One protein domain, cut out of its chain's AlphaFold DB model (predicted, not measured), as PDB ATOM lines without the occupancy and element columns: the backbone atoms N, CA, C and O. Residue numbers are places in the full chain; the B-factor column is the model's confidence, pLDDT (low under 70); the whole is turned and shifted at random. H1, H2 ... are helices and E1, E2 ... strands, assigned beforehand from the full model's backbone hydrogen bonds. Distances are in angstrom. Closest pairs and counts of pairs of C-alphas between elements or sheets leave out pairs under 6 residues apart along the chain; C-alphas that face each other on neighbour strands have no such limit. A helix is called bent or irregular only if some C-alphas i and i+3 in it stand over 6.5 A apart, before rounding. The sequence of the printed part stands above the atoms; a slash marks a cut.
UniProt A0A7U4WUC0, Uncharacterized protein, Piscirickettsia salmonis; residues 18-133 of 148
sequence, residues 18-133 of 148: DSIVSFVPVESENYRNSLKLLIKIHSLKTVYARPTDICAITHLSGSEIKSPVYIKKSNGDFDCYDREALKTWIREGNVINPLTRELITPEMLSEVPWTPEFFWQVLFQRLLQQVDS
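This is residues 18 to 133 of the 148 residues of an uncharacterized protein of Piscirickettsia salmonis (UniProt A0A7U4WUC0). A small hairpin of two strands, E1 and E2, lies in the middle of the model beside two helices, H1 and H2, that run side by side in opposite ways. Two long links, residues 44 to 67 and 92 to 115, fill out this body, and the last helix, H3, sticks out from it as a free arm. The printed part has 116 residues, with three named helices and two named strands in the order H1, E1, E2, H2, H3; the sheet, in the order E1 - E2, is antiparallel. The class is mostly helix, though under half of the residues are in named elements. The whole is compact, with a radius of gyration of the C-alphas of 15.3 A, and its outline of 55 by 28 by 24 A is only just elongated.

Strand E1 is residues 68 to 72, 12.8 A from first to last C-alpha, and begins with C-alpha 68 at (29.718, 31.064, 1.464). E2 is residues 78 to 82, 13.2 A long. H2 follows directly as residues 83 to 91, 12.2 A long. H1 is residues 29 to 43, 22.3 A long, and begins with C-alpha 29 at (49.287, 48.151, -3.876). H1 is neither bent nor irregular, but only just: C-alphas 29 and 32 are 6.1 A apart. H3 is residues 116 to 133, 26.1 A long, and ends with C-alpha 133 at (12.663, 24.337, 22.760).

E1 and E2 form an antiparallel hairpin, with 151 degrees between their directions; N 69 and O 81 are 2.8 A apart and N 79 and O 71 are 3.0 A apart, both within hydrogen-bond range. Residues 70 to 71 of E1 also pair, antiparallel, with residues 109 to 110. The closest C-alphas of E1 and H2 are those of Pro 68 and Arg 83, 5.5 A apart. H2 and H1 touch at a shallow tilt of 20 degrees, opposite ways; their closest C-alphas are those of Ser 34 and Ile 90, 5.6 A apart. The closest C-alphas of H1 and E1 are those of Ile 41 and Val 69, 7.4 A apart. H1 and E2 are apart. H3 is apart from H1, H2, E1 and E2. In H2 and H3 every O i to N i+4 pair is within hydrogen-bond range; in H1, 10 of 11 are.

The C-alphas of Glu 27 and Asp 132, the two farthest apart, are 55.5 A from each other. Residues 116 to 133, which belong to H3, stand free; the body without them spans 41 by 29 by 22 A. The printed part has no cut. The links H1 to E1 and H2 to H3 are long, with 24 residues each. The mean pLDDT of the printed part is 84.5, and residues 18 to 19 and 114 to 133 are under 70.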
ATOM      1  N   ASP A  18      48.306  29.693   6.558       54.00
ATOM      2  CA  ASP A  18      47.828  29.436   5.187       54.00
ATOM      3  C   ASP A  18      46.557  30.216   4.832       54.00
ATOM      4  O   ASP A  18      46.358  30.640   3.690       54.00
ATOM      5  N   SER A  19      45.685  30.470   5.811       60.06
ATOM      6  CA  SER A  19      44.434  31.195   5.583       60.06
ATOM      7  C   SER A  19      44.621  32.693   5.300       60.06
ATOM      8  O   SER A  19      43.688  33.302   4.775       60.06
ATOM      9  N   ILE A  20      45.774  33.281   5.647       76.69
ATOM     10  CA  ILE A  20      46.046  34.732   5.581       76.69
ATOM     11  C   ILE A  20      47.398  35.002   4.890       76.69
ATOM     12  O   ILE A  20      48.122  35.936   5.216       76.69
ATOM     13  N   VAL A  21      47.768  34.169   3.920       79.62
ATOM     14  CA  VAL A  21      48.936  34.402   3.058       79.62
ATOM     15  C   VAL A  21      48.486  35.045   1.753       79.62
ATOM     16  O   VAL A  21      47.511  34.608   1.153       79.62
ATOM     17  N   SER A  22      49.212  36.068   1.308       82.62
ATOM     18  CA  SER A  22      49.094  36.655  -0.029       82.62
ATOM     19  C   SER A  22      50.326  36.272  -0.846       82.62
ATOM     20  O   SER A  22      51.442  36.351  -0.333       82.62
ATOM     21  N   PHE A  23      50.135  35.871  -2.102       84.81
ATOM     22  CA  PHE A  23      51.220  35.576  -3.047       84.81
ATOM     23  C   PHE A  23      51.609  36.798  -3.890       84.81
ATOM     24  O   PHE A  23      52.505  36.726  -4.731       84.81
ATOM     25  N   VAL A  24      50.949  37.933  -3.660       85.38
ATOM     26  CA  VAL A  24      51.260  39.203  -4.313       85.38
ATOM     27  C   VAL A  24      52.599  39.747  -3.799       85.38
ATOM     28  O   VAL A  24      52.844  39.692  -2.592       85.38
ATOM     29  N   PRO A  25      53.448  40.342  -4.657       84.19
ATOM     30  CA  PRO A  25      54.648  41.045  -4.210       84.19
ATOM     31  C   PRO A  25      54.333  42.110  -3.151       84.19
ATOM     32  O   PRO A  25      53.427  42.917  -3.345       84.19
ATOM     33  N   VAL A  26      55.107  42.153  -2.060       81.06
ATOM     34  CA  VAL A  26      54.865  43.029  -0.888       81.06
ATOM     35  C   VAL A  26      54.810  44.521  -1.249       81.06
ATOM     36  O   VAL A  26      54.116  45.300  -0.597       81.06
ATOM     37  N   GLU A  27      55.518  44.913  -2.305       80.12
ATOM     38  CA  GLU A  27      55.598  46.290  -2.810       80.12
ATOM     39  C   GLU A  27      54.376  46.698  -3.653       80.12
ATOM     40  O   GLU A  27      54.184  47.877  -3.941       80.12
ATOM     41  N   SER A  28      53.528  45.739  -4.038       85.00
ATOM     42  CA  SER A  28      52.308  45.996  -4.801       85.00
ATOM     43  C   SER A  28      51.229  46.637  -3.931       85.00
ATOM     44  O   SER A  28      50.969  46.208  -2.804       85.00
ATOM     45  N   GLU A  29      50.493  47.593  -4.497       83.44
ATOM     46  CA  GLU A  29      49.287  48.151  -3.876       83.44
ATOM     47  C   GLU A  29      48.266  47.053  -3.518       83.44
ATOM     48  O   GLU A  29      47.650  47.075  -2.446       83.44
ATOM     49  N   ASN A  30      48.169  46.015  -4.357       89.69
ATOM     50  CA  ASN A  30      47.241  44.910  -4.148       89.69
ATOM     51  C   ASN A  30      47.634  44.011  -2.976       89.69
ATOM     52  O   ASN A  30      46.755  43.348  -2.428       89.69
ATOM     53  N   TYR A  31      48.894  43.998  -2.530       90.06
ATOM     54  CA  TYR A  31      49.312  43.170  -1.396       90.06
ATOM     55  C   TYR A  31      48.565  43.555  -0.116       90.06
ATOM     56  O   TYR A  31      47.976  42.705   0.555       90.06
ATOM     57  N   ARG A  32      48.513  44.858   0.190       89.88
ATOM     58  CA  ARG A  32      47.838  45.371   1.394       89.88
ATOM     59  C   ARG A  32      46.331  45.144   1.333       89.88
ATOM     60  O   ARG A  32      45.731  44.804   2.352       89.88
ATOM     61  N   ASN A  33      45.734  45.320   0.157       93.38
ATOM     62  CA  ASN A  33      44.306  45.083  -0.051       93.38
ATOM     63  C   ASN A  33      43.972  43.596   0.109       93.38
ATOM     64  O   ASN A  33      43.072  43.252   0.871       93.38
ATOM     65  N   SER A  34      44.771  42.717  -0.497       93.50
ATOM     66  CA  SER A  34      44.606  41.265  -0.395       93.50
ATOM     67  C   SER A  34      44.695  40.790   1.052       93.50
ATOM     68  O   SER A  34      43.819  40.066   1.514       93.50
ATOM     69  N   LEU A  35      45.683  41.268   1.819       92.81
ATOM     70  CA  LEU A  35      45.800  40.933   3.242       92.81
ATOM     71  C   LEU A  35      44.579  41.370   4.056       92.81
ATOM     72  O   LEU A  35      44.051  40.577   4.834       92.81
ATOM     73  N   LYS A  36      44.100  42.607   3.878       94.00
ATOM     74  CA  LYS A  36      42.908  43.097   4.592       94.00
ATOM     75  C   LYS A  36      41.681  42.238   4.293       94.00
ATOM     76  O   LYS A  36      40.930  41.909   5.211       94.00
ATOM     77  N   LEU A  37      41.495  41.855   3.032       95.75
ATOM     78  CA  LEU A  37      40.392  40.996   2.615       95.75
ATOM     79  C   LEU A  37      40.524  39.581   3.188       95.75
ATOM     80  O   LEU A  37      39.556  39.065   3.735       95.75
ATOM     81  N   LEU A  38      41.714  38.975   3.148       95.31
ATOM     82  CA  LEU A  38      41.958  37.642   3.713       95.31
ATOM     83  C   LEU A  38      41.724  37.604   5.227       95.31
ATOM     84  O   LEU A  38      41.062  36.688   5.716       95.31
ATOM     85  N   ILE A  39      42.194  38.619   5.963       92.12
ATOM     86  CA  ILE A  39      41.926  38.772   7.402       92.12
ATOM     87  C   ILE A  39      40.419  38.860   7.645       92.12
ATOM     88  O   ILE A  39      39.878  38.156   8.501       92.12
ATOM     89  N   LYS A  40      39.721  39.698   6.869       94.56
ATOM     90  CA  LYS A  40      38.273  39.852   6.988       94.56
ATOM     91  C   LYS A  40      37.561  38.528   6.727       94.56
ATOM     92  O   LYS A  40      36.778  38.121   7.579       94.56
ATOM     93  N   ILE A  41      37.868  37.827   5.637       93.81
ATOM     94  CA  ILE A  41      37.274  36.519   5.320       93.81
ATOM     95  C   ILE A  41      37.539  35.514   6.440       93.81
ATOM     96  O   ILE A  41      36.620  34.808   6.842       93.81
ATOM     97  N   HIS A  42      38.755  35.464   6.983       90.94
ATOM     98  CA  HIS A  42      39.087  34.562   8.085       90.94
ATOM     99  C   HIS A  42      38.245  34.841   9.344       90.94
ATOM    100  O   HIS A  42      37.872  33.912  10.051       90.94
ATOM    101  N   SER A  43      37.888  36.105   9.594       89.00
ATOM    102  CA  SER A  43      37.046  36.494  10.735       89.00
ATOM    103  C   SER A  43      35.547  36.199  10.566       89.00
ATOM    104  O   SER A  43      34.812  36.204  11.553       89.00
ATOM    105  N   LEU A  44      35.070  35.968   9.335       88.62
ATOM    106  CA  LEU A  44      33.652  35.705   9.073       88.62
ATOM    107  C   LEU A  44      33.263  34.313   9.568       88.62
ATOM    108  O   LEU A  44      33.953  33.333   9.284       88.62
ATOM    109  N   LYS A  45      32.102  34.194  10.212       86.81
ATOM    110  CA  LYS A  45      31.559  32.893  10.626       86.81
ATOM    111  C   LYS A  45      31.189  32.046   9.408       86.81
ATOM    112  O   LYS A  45      30.801  32.574   8.367       86.81
ATOM    113  N   THR A  46      31.304  30.730   9.544       81.75
ATOM    114  CA  THR A  46      30.792  29.786   8.543       81.75
ATOM    115  C   THR A  46      29.275  29.697   8.666       81.75
ATOM    116  O   THR A  46      28.752  29.536   9.769       81.75
ATOM    117  N   VAL A  47      28.580  29.786   7.535       84.19
ATOM    118  CA  VAL A  47      27.129  29.586   7.428       84.19
ATOM    119  C   VAL A  47      26.818  28.684   6.232       84.19
ATOM    120  O   VAL A  47      27.735  28.203   5.573       84.19
ATOM    121  N   TYR A  48      25.536  28.474   5.937       83.69
ATOM    122  CA  TYR A  48      25.083  27.747   4.751       83.69
ATOM    123  C   TYR A  48      24.672  28.705   3.630       83.69
ATOM    124  O   TYR A  48      24.121  29.778   3.889       83.69
ATOM    125  N   ALA A  49      24.939  28.314   2.385       87.44
ATOM    126  CA  ALA A  49      24.466  29.037   1.210       87.44
ATOM    127  C   ALA A  49      22.963  28.817   0.982       87.44
ATOM    128  O   ALA A  49      22.393  27.800   1.391       87.44
ATOM    129  N   ARG A  50      22.304  29.774   0.323       87.31
ATOM    130  CA  ARG A  50      20.893  29.657  -0.067       87.31
ATOM    131  C   ARG A  50      20.764  28.722  -1.271       87.31
ATOM    132  O   ARG A  50      21.672  28.686  -2.095       87.31
ATOM    133  N   PRO A  51      19.616  28.051  -1.471       87.19
ATOM    134  CA  PRO A  51      19.416  27.154  -2.616       87.19
ATOM    135  C   PRO A  51      19.650  27.801  -3.990       87.19
ATOM    136  O   PRO A  51      20.020  27.116  -4.933       87.19
ATOM    137  N   THR A  52      19.432  29.112  -4.101       89.56
ATOM    138  CA  THR A  52      19.591  29.888  -5.340       89.56
ATOM    139  C   THR A  52      20.992  30.460  -5.536       89.56
ATOM    140  O   THR A  52      21.240  31.108  -6.548       89.56
ATOM    141  N   ASP A  53      21.884  30.317  -4.554       91.88
ATOM    142  CA  ASP A  53      23.225  30.881  -4.645       91.88
ATOM    143  C   ASP A  53      24.098  30.060  -5.590       91.88
ATOM    144  O   ASP A  53      24.056  28.830  -5.589       91.88
ATOM    145  N   ILE A  54      24.914  30.757  -6.379       93.88
ATOM    146  CA  ILE A  54      25.867  30.164  -7.316       93.88
ATOM    147  C   ILE A  54      27.192  30.900  -7.150       93.88
ATOM    148  O   ILE A  54      27.233  32.129  -7.221       93.88
ATOM    149  N   CYS A  55      28.279  30.157  -6.942       94.44
ATOM    150  CA  CYS A  55      29.610  30.744  -6.883       94.44
ATOM    151  C   CYS A  55      30.131  31.040  -8.293       94.44
ATOM    152  O   CYS A  55      30.245  30.139  -9.118       94.44
ATOM    153  N   ALA A  56      30.534  32.283  -8.558       89.88
ATOM    154  CA  ALA A  56      31.063  32.671  -9.868       89.88
ATOM    155  C   ALA A  56      32.443  32.072 -10.209       89.88
ATOM    156  O   ALA A  56      32.805  32.036 -11.379       89.88
ATOM    157  N   ILE A  57      33.210  31.628  -9.204       91.69
ATOM    158  CA  ILE A  57      34.565  31.077  -9.389       91.69
ATOM    159  C   ILE A  57      34.512  29.562  -9.607       91.69
ATOM    160  O   ILE A  57      35.141  29.042 -10.521       91.69
ATOM    161  N   THR A  58      33.778  28.841  -8.755       94.38
ATOM    162  CA  THR A  58      33.729  27.368  -8.786       94.38
ATOM    163  C   THR A  58      32.525  26.816  -9.534       94.38
ATOM    164  O   THR A  58      32.485  25.619  -9.798       94.38
ATOM    165  N   HIS A  59      31.534  27.658  -9.838       94.31
ATOM    166  CA  HIS A  59      30.239  27.277 -10.410       94.31
ATOM    167  C   HIS A  59      29.408  26.307  -9.553       94.31
ATOM    168  O   HIS A  59      28.396  25.795 -10.024       94.31
ATOM    169  N   LEU A  60      29.792  26.090  -8.289       95.25
ATOM    170  CA  LEU A  60      29.002  25.319  -7.327       95.25
ATOM    171  C   LEU A  60      27.711  26.056  -6.973       95.25
ATOM    172  O   LEU A  60      27.690  27.292  -6.939       95.25
ATOM    173  N   SER A  61      26.661  25.293  -6.667       94.56
ATOM    174  CA  SER A  61      25.331  25.825  -6.383       94.56
ATOM    175  C   SER A  61      24.790  25.381  -5.024       94.56
ATOM    176  O   SER A  61      25.030  24.263  -4.571       94.56
ATOM    177  N   GLY A  62      24.046  26.264  -4.356       89.06
ATOM    178  CA  GLY A  62      23.309  25.964  -3.131       89.06
ATOM    179  C   GLY A  62      24.101  25.163  -2.099       89.06
ATOM    180  O   GLY A  62      25.139  25.604  -1.610       89.06
ATOM    181  N   SER A  63      23.612  23.967  -1.765       88.69
ATOM    182  CA  SER A  63      24.205  23.090  -0.747       88.69
ATOM    183  C   SER A  63      25.616  22.590  -1.078       88.69
ATOM    184  O   SER A  63      26.313  22.119  -0.178       88.69
ATOM    185  N   GLU A  64      26.065  22.698  -2.330       92.88
ATOM    186  CA  GLU A  64      27.437  22.370  -2.722       92.88
ATOM    187  C   GLU A  64      28.440  23.412  -2.195       92.88
ATOM    188  O   GLU A  64      29.608  23.091  -1.959       92.88
ATOM    189  N   ILE A  65      27.983  24.645  -1.945       92.62
ATOM    190  CA  ILE A  65      28.776  25.725  -1.354       92.62
ATOM    191  C   ILE A  65      28.768  25.568   0.173       92.62
ATOM    192  O   ILE A  65      27.878  26.046   0.880       92.62
ATOM    193  N   LYS A  66      29.792  24.895   0.705       87.69
ATOM    194  CA  LYS A  66      29.874  24.549   2.137       87.69
ATOM    195  C   LYS A  66      30.081  25.748   3.061       87.69
ATOM    196  O   LYS A  66      29.708  25.688   4.228       87.69
ATOM    197  N   SER A  67      30.737  26.795   2.570       91.00
ATOM    198  CA  SER A  67      31.027  28.001   3.343       91.00
ATOM    199  C   SER A  67      30.978  29.209   2.413       91.00
ATOM    200  O   SER A  67      31.974  29.499   1.749       91.00
ATOM    201  N   PRO A  68      29.831  29.896   2.307       94.31
ATOM    202  CA  PRO A  68      29.718  31.064   1.464       94.31
ATOM    203  C   PRO A  68      30.374  32.280   2.125       94.31
ATOM    204  O   PRO A  68      30.408  32.431   3.353       94.31
ATOM    205  N   VAL A  69      30.861  33.174   1.280       95.25
ATOM    206  CA  VAL A  69      31.174  34.561   1.598       95.25
ATOM    207  C   VAL A  69      30.417  35.418   0.600       95.25
ATOM    208  O   VAL A  69      30.490  35.185  -0.606       95.25
ATOM    209  N   TYR A  70      29.695  36.408   1.106       94.56
ATOM    210  CA  TYR A  70      28.925  37.320   0.279       94.56
ATOM    211  C   TYR A  70      29.679  38.631   0.100       94.56
ATOM    212  O   TYR A  70      30.220  39.176   1.064       94.56
ATOM    213  N   ILE A  71      29.677  39.143  -1.127       95.00
ATOM    214  CA  ILE A  71      30.179  40.475  -1.465       95.00
ATOM    215  C   ILE A  71      28.976  41.372  -1.748       95.00
ATOM    216  O   ILE A  71      28.250  41.145  -2.715       95.00
ATOM    217  N   LYS A  72      28.764  42.386  -0.906       92.19
ATOM    218  CA  LYS A  72      27.749  43.421  -1.112       92.19
ATOM    219  C   LYS A  72      28.186  44.362  -2.230       92.19
ATOM    220  O   LYS A  72      29.192  45.049  -2.087       92.19
ATOM    221  N   LYS A  73      27.413  44.411  -3.307       89.81
ATOM    222  CA  LYS A  73      27.624  45.293  -4.460       89.81
ATOM    223  C   LYS A  73      27.150  46.718  -4.179       89.81
ATOM    224  O   LYS A  73      26.351  46.954  -3.268       89.81
ATOM    225  N   SER A  74      27.578  47.664  -5.016       88.00
ATOM    226  CA  SER A  74      27.118  49.061  -4.946       88.00
ATOM    227  C   SER A  74      25.599  49.219  -5.108       88.00
ATOM    228  O   SER A  74      24.999  50.091  -4.481       88.00
ATOM    229  N   ASN A  75      24.961  48.341  -5.890       87.19
ATOM    230  CA  ASN A  75      23.513  48.335  -6.105       87.19
ATOM    231  C   ASN A  75      22.708  47.758  -4.919       87.19
ATOM    232  O   ASN A  75      21.482  47.747  -4.969       87.19
ATOM    233  N   GLY A  76      23.379  47.285  -3.861       84.25
ATOM    234  CA  GLY A  76      22.755  46.722  -2.662       84.25
ATOM    235  C   GLY A  76      22.532  45.208  -2.693       84.25
ATOM    236  O   GLY A  76      22.249  44.636  -1.641       84.25
ATOM    237  N   ASP A  77      22.712  44.558  -3.845       88.00
ATOM    238  CA  ASP A  77      22.639  43.101  -3.968       88.00
ATOM    239  C   ASP A  77      23.922  42.424  -3.460       88.00
ATOM    240  O   ASP A  77      24.938  43.065  -3.184       88.00
ATOM    241  N   PHE A  78      23.891  41.093  -3.387       90.50
ATOM    242  CA  PHE A  78      25.005  40.279  -2.913       90.50
ATOM    243  C   PHE A  78      25.394  39.224  -3.939       90.50
ATOM    244  O   PHE A  78      24.536  38.501  -4.445       90.50
ATOM    245  N   ASP A  79      26.693  39.105  -4.186       93.00
ATOM    246  CA  ASP A  79      27.270  37.989  -4.930       93.00
ATOM    247  C   ASP A  79      27.781  36.939  -3.940       93.00
ATOM    248  O   ASP A  79      28.445  37.284  -2.960       93.00
ATOM    249  N   CYS A  80      27.469  35.666  -4.182       93.81
ATOM    250  CA  CYS A  80      27.893  34.558  -3.333       93.81
ATOM    251  C   CYS A  80      29.168  33.913  -3.885       93.81
ATOM    252  O   CYS A  80      29.284  33.666  -5.085       93.81
ATOM    253  N   TYR A  81      30.113  33.602  -3.002       95.62
ATOM    254  CA  TYR A  81      31.343  32.907  -3.348       95.62
ATOM    255  C   TYR A  81      31.626  31.776  -2.373       95.62
ATOM    256  O   TYR A  81      31.425  31.929  -1.171       95.62
ATOM    257  N   ASP A  82      32.167  30.667  -2.872       95.06
ATOM    258  CA  ASP A  82      32.825  29.693  -2.012       95.06
ATOM    259  C   ASP A  82      34.040  30.343  -1.331       95.06
ATOM    260  O   ASP A  82      34.856  31.005  -1.979       95.06
ATOM    261  N   ARG A  83      34.149  30.170  -0.011       94.88
ATOM    262  CA  ARG A  83      35.168  30.823   0.814       94.88
ATOM    263  C   ARG A  83      36.589  30.494   0.382       94.88
ATOM    264  O   ARG A  83      37.425  31.396   0.342       94.88
ATOM    265  N   GLU A  84      36.893  29.228   0.112       93.62
ATOM    266  CA  GLU A  84      38.267  28.822  -0.194       93.62
ATOM    267  C   GLU A  84      38.652  29.210  -1.620       93.62
ATOM    268  O   GLU A  84      39.782  29.652  -1.854       93.62
ATOM    269  N   ALA A  85      37.695  29.162  -2.546       93.88
ATOM    270  CA  ALA A  85      37.879  29.710  -3.881       93.88
ATOM    271  C   ALA A  85      38.131  31.225  -3.848       93.88
ATOM    272  O   ALA A  85      39.091  31.704  -4.452       93.88
ATOM    273  N   LEU A  86      37.331  31.977  -3.081       95.19
ATOM    274  CA  LEU A  86      37.501  33.424  -2.938       95.19
ATOM    275  C   LEU A  86      38.834  33.781  -2.275       95.19
ATOM    276  O   LEU A  86      39.518  34.697  -2.729       95.19
ATOM    277  N   LYS A  87      39.242  33.051  -1.228       94.38
ATOM    278  CA  LYS A  87      40.563  33.241  -0.616       94.38
ATOM    279  C   LYS A  87      41.652  33.050  -1.655       94.38
ATOM    280  O   LYS A  87      42.478  33.938  -1.794       94.38
ATOM    281  N   THR A  88      41.632  31.941  -2.395       93.31
ATOM    282  CA  THR A  88      42.630  31.631  -3.433       93.31
ATOM    283  C   THR A  88      42.728  32.746  -4.472       93.31
ATOM    284  O   THR A  88      43.818  33.268  -4.687       93.31
ATOM    285  N   TRP A  89      41.589  33.206  -4.990       93.62
ATOM    286  CA  TRP A  89      41.505  34.346  -5.908       93.62
ATOM    287  C   TRP A  89      42.167  35.613  -5.346       93.62
ATOM    288  O   TRP A  89      42.958  36.267  -6.025       93.62
ATOM    289  N   ILE A  90      41.901  35.937  -4.077       95.06
ATOM    290  CA  ILE A  90      42.483  37.105  -3.402       95.06
ATOM    291  C   ILE A  90      43.977  36.911  -3.119       95.06
ATOM    292  O   ILE A  90      44.730  37.880  -3.208       95.06
ATOM    293  N   ARG A  91      44.447  35.692  -2.811       93.19
ATOM    294  CA  ARG A  91      45.885  35.424  -2.602       93.19
ATOM    295  C   ARG A  91      46.703  35.751  -3.850       93.19
ATOM    296  O   ARG A  91      47.844  36.181  -3.720       93.19
ATOM    297  N   GLU A  92      46.122  35.584  -5.032       90.81
ATOM    298  CA  GLU A  92      46.731  35.929  -6.322       90.81
ATOM    299  C   GLU A  92      46.714  37.440  -6.621       90.81
ATOM    300  O   GLU A  92      47.273  37.887  -7.620       90.81
ATOM    301  N   GLY A  93      46.110  38.253  -5.751       90.12
ATOM    302  CA  GLY A  93      46.046  39.707  -5.896       90.12
ATOM    303  C   GLY A  93      44.837  40.222  -6.649       90.12
ATOM    304  O   GLY A  93      44.770  41.418  -6.949       90.12
ATOM    305  N   ASN A  94      43.868  39.350  -6.921       93.12
ATOM    306  CA  ASN A  94      42.623  39.735  -7.554       93.12
ATOM    307  C   ASN A  94      41.680  40.351  -6.510       93.12
ATOM    308  O   ASN A  94      40.840  39.687  -5.904       93.12
ATOM    309  N   VAL A  95      41.837  41.656  -6.294       93.81
ATOM    310  CA  VAL A  95      41.033  42.452  -5.345       93.81
ATOM    311  C   VAL A  95      39.790  43.080  -5.986       93.81
ATOM    312  O   VAL A  95      39.103  43.886  -5.366       93.81
ATOM    313  N   ILE A  96      39.502  42.716  -7.235       94.00
ATOM    314  CA  ILE A  96      38.355  43.180  -8.013       94.00
ATOM    315  C   ILE A  96      37.306  42.063  -8.075       94.00
ATOM    316  O   ILE A  96      37.646  40.904  -8.329       94.00
ATOM    317  N   ASN A  97      36.035  42.409  -7.868       91.56
ATOM    318  CA  ASN A  97      34.916  41.483  -8.006       91.56
ATOM    319  C   ASN A  97      34.826  41.015  -9.477       91.56
ATOM    320  O   ASN A  97      34.702  41.858 -10.371       91.56
ATOM    321  N   PRO A  98      34.873  39.698  -9.752       85.00
ATOM    322  CA  PRO A  98      34.891  39.175 -11.118       85.00
ATOM    323  C   PRO A  98      33.603  39.461 -11.906       85.00
ATOM    324  O   PRO A  98      33.651  39.533 -13.133       85.00
ATOM    325  N   LEU A  99      32.467  39.649 -11.229       89.25
ATOM    326  CA  LEU A  99      31.175  39.916 -11.862       89.25
ATOM    327  C   LEU A  99      30.958  41.406 -12.132       89.25
ATOM    328  O   LEU A  99      30.530  41.781 -13.222       89.25
ATOM    329  N   THR A 100      31.251  42.263 -11.152       89.62
ATOM    330  CA  THR A 100      30.927  43.701 -11.233       89.62
ATOM    331  C   THR A 100      32.094  44.584 -11.638       89.62
ATOM    332  O   THR A 100      31.884  45.735 -12.012       89.62
ATOM    333  N   ARG A 101      33.323  44.064 -11.565       90.94
ATOM    334  CA  ARG A 101      34.567  44.832 -11.701       90.94
ATOM    335  C   ARG A 101      34.747  45.928 -10.642       90.94
ATOM    336  O   ARG A 101      35.567  46.826 -10.819       90.94
ATOM    337  N   GLU A 102      34.020  45.845  -9.533       93.25
ATOM    338  CA  GLU A 102      34.176  46.746  -8.389       93.25
ATOM    339  C   GLU A 102      35.375  46.337  -7.528       93.25
ATOM    340  O   GLU A 102      35.651  45.147  -7.359       93.25
ATOM    341  N   LEU A 103      36.074  47.316  -6.945       94.31
ATOM    342  CA  LEU A 103      37.090  47.046  -5.929       94.31
ATOM    343  C   LEU A 103      36.416  46.470  -4.683       94.31
ATOM    344  O   LEU A 103      35.535  47.103  -4.109       94.31
ATOM    345  N   ILE A 104      36.859  45.293  -4.251       95.50
ATOM    346  CA  ILE A 104      36.345  44.651  -3.047       95.50
ATOM    347  C   ILE A 104      36.999  45.317  -1.838       95.50
ATOM    348  O   ILE A 104      38.225  45.302  -1.697       95.50
ATOM    349  N   THR A 105      36.187  45.855  -0.932       95.06
ATOM    350  CA  THR A 105      36.652  46.343   0.371       95.06
ATOM    351  C   THR A 105      36.198  45.414   1.503       95.06
ATOM    352  O   THR A 105      35.225  44.668   1.345       95.06
ATOM    353  N   PRO A 106      36.875  45.418   2.667       94.88
ATOM    354  CA  PRO A 106      36.488  44.579   3.802       94.88
ATOM    355  C   PRO A 106      35.034  44.762   4.261       94.88
ATOM    356  O   PRO A 106      34.423  43.820   4.759       94.88
ATOM    357  N   GLU A 107      34.466  45.954   4.091       92.50
ATOM    358  CA  GLU A 107      33.097  46.295   4.489       92.50
ATOM    359  C   GLU A 107      32.043  45.659   3.571       92.50
ATOM    360  O   GLU A 107      30.898  45.480   3.984       92.50
ATOM    361  N   MET A 108      32.427  45.285   2.346       94.31
ATOM    362  CA  MET A 108      31.555  44.570   1.412       94.31
ATOM    363  C   MET A 108      31.411  43.087   1.778       94.31
ATOM    364  O   MET A 108      30.459  42.448   1.341       94.31
ATOM    365  N   LEU A 109      32.341  42.530   2.564       94.31
ATOM    366  CA  LEU A 109      32.388  41.105   2.897       94.31
ATOM    367  C   LEU A 109      31.494  40.757   4.093       94.31
ATOM    368  O   LEU A 109      31.640  41.318   5.183       94.31
ATOM    369  N   SER A 110      30.633  39.755   3.914       91.19
ATOM    370  CA  SER A 110      29.685  39.296   4.932       91.19
ATOM    371  C   SER A 110      29.499  37.777   4.927       91.19
ATOM    372  O   SER A 110      29.585  37.138   3.879       91.19
ATOM    373  N   GLU A 111      29.189  37.193   6.091       86.25
ATOM    374  CA  GLU A 111      28.717  35.806   6.180       86.25
ATOM    375  C   GLU A 111      27.292  35.612   5.649       86.25
ATOM    376  O   GLU A 111      26.942  34.507   5.269       86.25
ATOM    377  N   VAL A 112      26.461  36.654   5.602       81.50
ATOM    378  CA  VAL A 112      25.063  36.566   5.153       81.50
ATOM    379  C   VAL A 112      24.725  37.669   4.152       81.50
ATOM    380  O   VAL A 112      25.288  38.766   4.254       81.50
ATOM    381  N   PRO A 113      23.798  37.441   3.205       74.25
ATOM    382  CA  PRO A 113      23.261  38.525   2.400       74.25
ATOM    383  C   PRO A 113      22.402  39.385   3.333       74.25
ATOM    384  O   PRO A 113      21.290  39.006   3.687       74.25
ATOM    385  N   TRP A 114      22.935  40.512   3.816       61.44
ATOM    386  CA  TRP A 114      22.187  41.448   4.663       61.44
ATOM    387  C   TRP A 114      21.156  42.190   3.815       61.44
ATOM    388  O   TRP A 114      21.335  43.362   3.482       61.44
ATOM    389  N   THR A 115      20.074  41.505   3.457       58.94
ATOM    390  CA  THR A 115      18.833  42.171   3.080       58.94
ATOM    391  C   THR A 115      17.969  42.330   4.336       58.94
ATOM    392  O   THR A 115      18.032  41.477   5.233       58.94
ATOM    393  N   PRO A 116      17.178  43.412   4.457       54.84
ATOM    394  CA  PRO A 116      16.220  43.569   5.551       54.84
ATOM    395  C   PRO A 116      15.337  42.325   5.737       54.84
ATOM    396  O   PRO A 116      15.086  41.895   6.860       54.84
ATOM    397  N   GLU A 117      14.931  41.691   4.638       57.16
ATOM    398  CA  GLU A 117      14.084  40.497   4.614       57.16
ATOM    399  C   GLU A 117      14.811  39.268   5.169       57.16
ATOM    400  O   GLU A 117      14.216  38.487   5.909       57.16
ATOM    401  N   PHE A 118      16.103  39.107   4.864       60.09
ATOM    402  CA  PHE A 118      16.908  38.003   5.381       60.09
ATOM    403  C   PHE A 118      17.169  38.151   6.884       60.09
ATOM    404  O   PHE A 118      17.076  37.170   7.622       60.09
ATOM    405  N   PHE A 119      17.425  39.377   7.361       58.84
ATOM    406  CA  PHE A 119      17.534  39.647   8.797       58.84
ATOM    407  C   PHE A 119      16.257  39.227   9.524       58.84
ATOM    408  O   PHE A 119      16.336  38.467  10.488       58.84
ATOM    409  N   TRP A 120      15.087  39.640   9.024       58.09
ATOM    410  CA  TRP A 120      13.810  39.236   9.603       58.09
ATOM    411  C   TRP A 120      13.615  37.722   9.556       58.09
ATOM    412  O   TRP A 120      13.291  37.143  10.584       58.09
ATOM    413  N   GLN A 121      13.870  37.055   8.428       61.72
ATOM    414  CA  GLN A 121      13.711  35.598   8.326       61.72
ATOM    415  C   GLN A 121      14.603  34.825   9.305       61.72
ATOM    416  O   GLN A 121      14.119  33.905   9.963       61.72
ATOM    417  N   VAL A 122      15.876  35.203   9.456       62.12
ATOM    418  CA  VAL A 122      16.787  34.551  10.414       62.12
ATOM    419  C   VAL A 122      16.383  34.852  11.857       62.12
ATOM    420  O   VAL A 122      16.439  33.958  12.704       62.12
ATOM    421  N   LEU A 123      15.947  36.082  12.148       64.31
ATOM    422  CA  LEU A 123      15.446  36.447  13.473       64.31
ATOM    423  C   LEU A 123      14.182  35.646  13.814       64.31
ATOM    424  O   LEU A 123      14.114  35.045  14.882       64.31
ATOM    425  N   PHE A 124      13.219  35.577  12.888       63.31
ATOM    426  CA  PHE A 124      11.978  34.817  13.041       63.31
ATOM    427  C   PHE A 124      12.245  33.319  13.197       63.31
ATOM    428  O   PHE A 124      11.668  32.704  14.086       63.31
ATOM    429  N   GLN A 125      13.154  32.727  12.414       63.81
ATOM    430  CA  GLN A 125      13.512  31.314  12.578       63.81
ATOM    431  C   GLN A 125      14.156  31.022  13.937       63.81
ATOM    432  O   GLN A 125      13.811  30.026  14.568       63.81
ATOM    433  N   ARG A 126      15.057  31.887  14.424       63.94
ATOM    434  CA  ARG A 126      15.660  31.715  15.757       63.94
ATOM    435  C   ARG A 126      14.642  31.882  16.881       63.94
ATOM    436  O   ARG A 126      14.692  31.129  17.847       63.94
ATOM    437  N   LEU A 127      13.718  32.834  16.745       62.16
ATOM    438  CA  LEU A 127      12.631  33.034  17.704       62.16
ATOM    439  C   LEU A 127      11.690  31.820  17.739       62.16
ATOM    440  O   LEU A 127      11.359  31.349  18.821       62.16
ATOM    441  N   LEU A 128      11.325  31.259  16.582       63.69
ATOM    442  CA  LEU A 128      10.500  30.048  16.507       63.69
ATOM    443  C   LEU A 128      11.207  28.825  17.115       63.69
ATOM    444  O   LEU A 128      10.590  28.078  17.866       63.69
ATOM    445  N   GLN A 129      12.514  28.662  16.885       59.44
ATOM    446  CA  GLN A 129      13.294  27.580  17.502       59.44
ATOM    447  C   GLN A 129      13.401  27.695  19.033       59.44
ATOM    448  O   GLN A 129      13.483  26.668  19.710       59.44
ATOM    449  N   GLN A 130      13.393  28.909  19.598       57.50
ATOM    450  CA  GLN A 130      13.324  29.081  21.053       57.50
ATOM    451  C   GLN A 130      11.960  28.663  21.613       57.50
ATOM    452  O   GLN A 130      11.924  27.992  22.639       57.50
ATOM    453  N   VAL A 131      10.863  28.986  20.919       57.78
ATOM    454  CA  VAL A 131       9.505  28.599  21.341       57.78
ATOM    455  C   VAL A 131       9.318  27.076  21.307       57.78
ATOM    456  O   VAL A 131       8.753  26.510  22.241       57.78
ATOM    457  N   ASP A 132       9.859  26.390  20.297       51.53
ATOM    458  CA  ASP A 132       9.797  24.921  20.228       51.53
ATOM    459  C   ASP A 132      10.687  24.231  21.279       51.53
ATOM    460  O   ASP A 132      10.376  23.128  21.729       51.53
ATOM    461  N   SER A 133      11.769  24.880  21.724       49.81
ATOM    462  CA  SER A 133      12.663  24.337  22.760       49.81
ATOM    463  C   SER A 133      12.114  24.494  24.186       49.81
ATOM    464  O   SER A 133      12.563  23.789  25.088       49.81
TER     465      SER A 133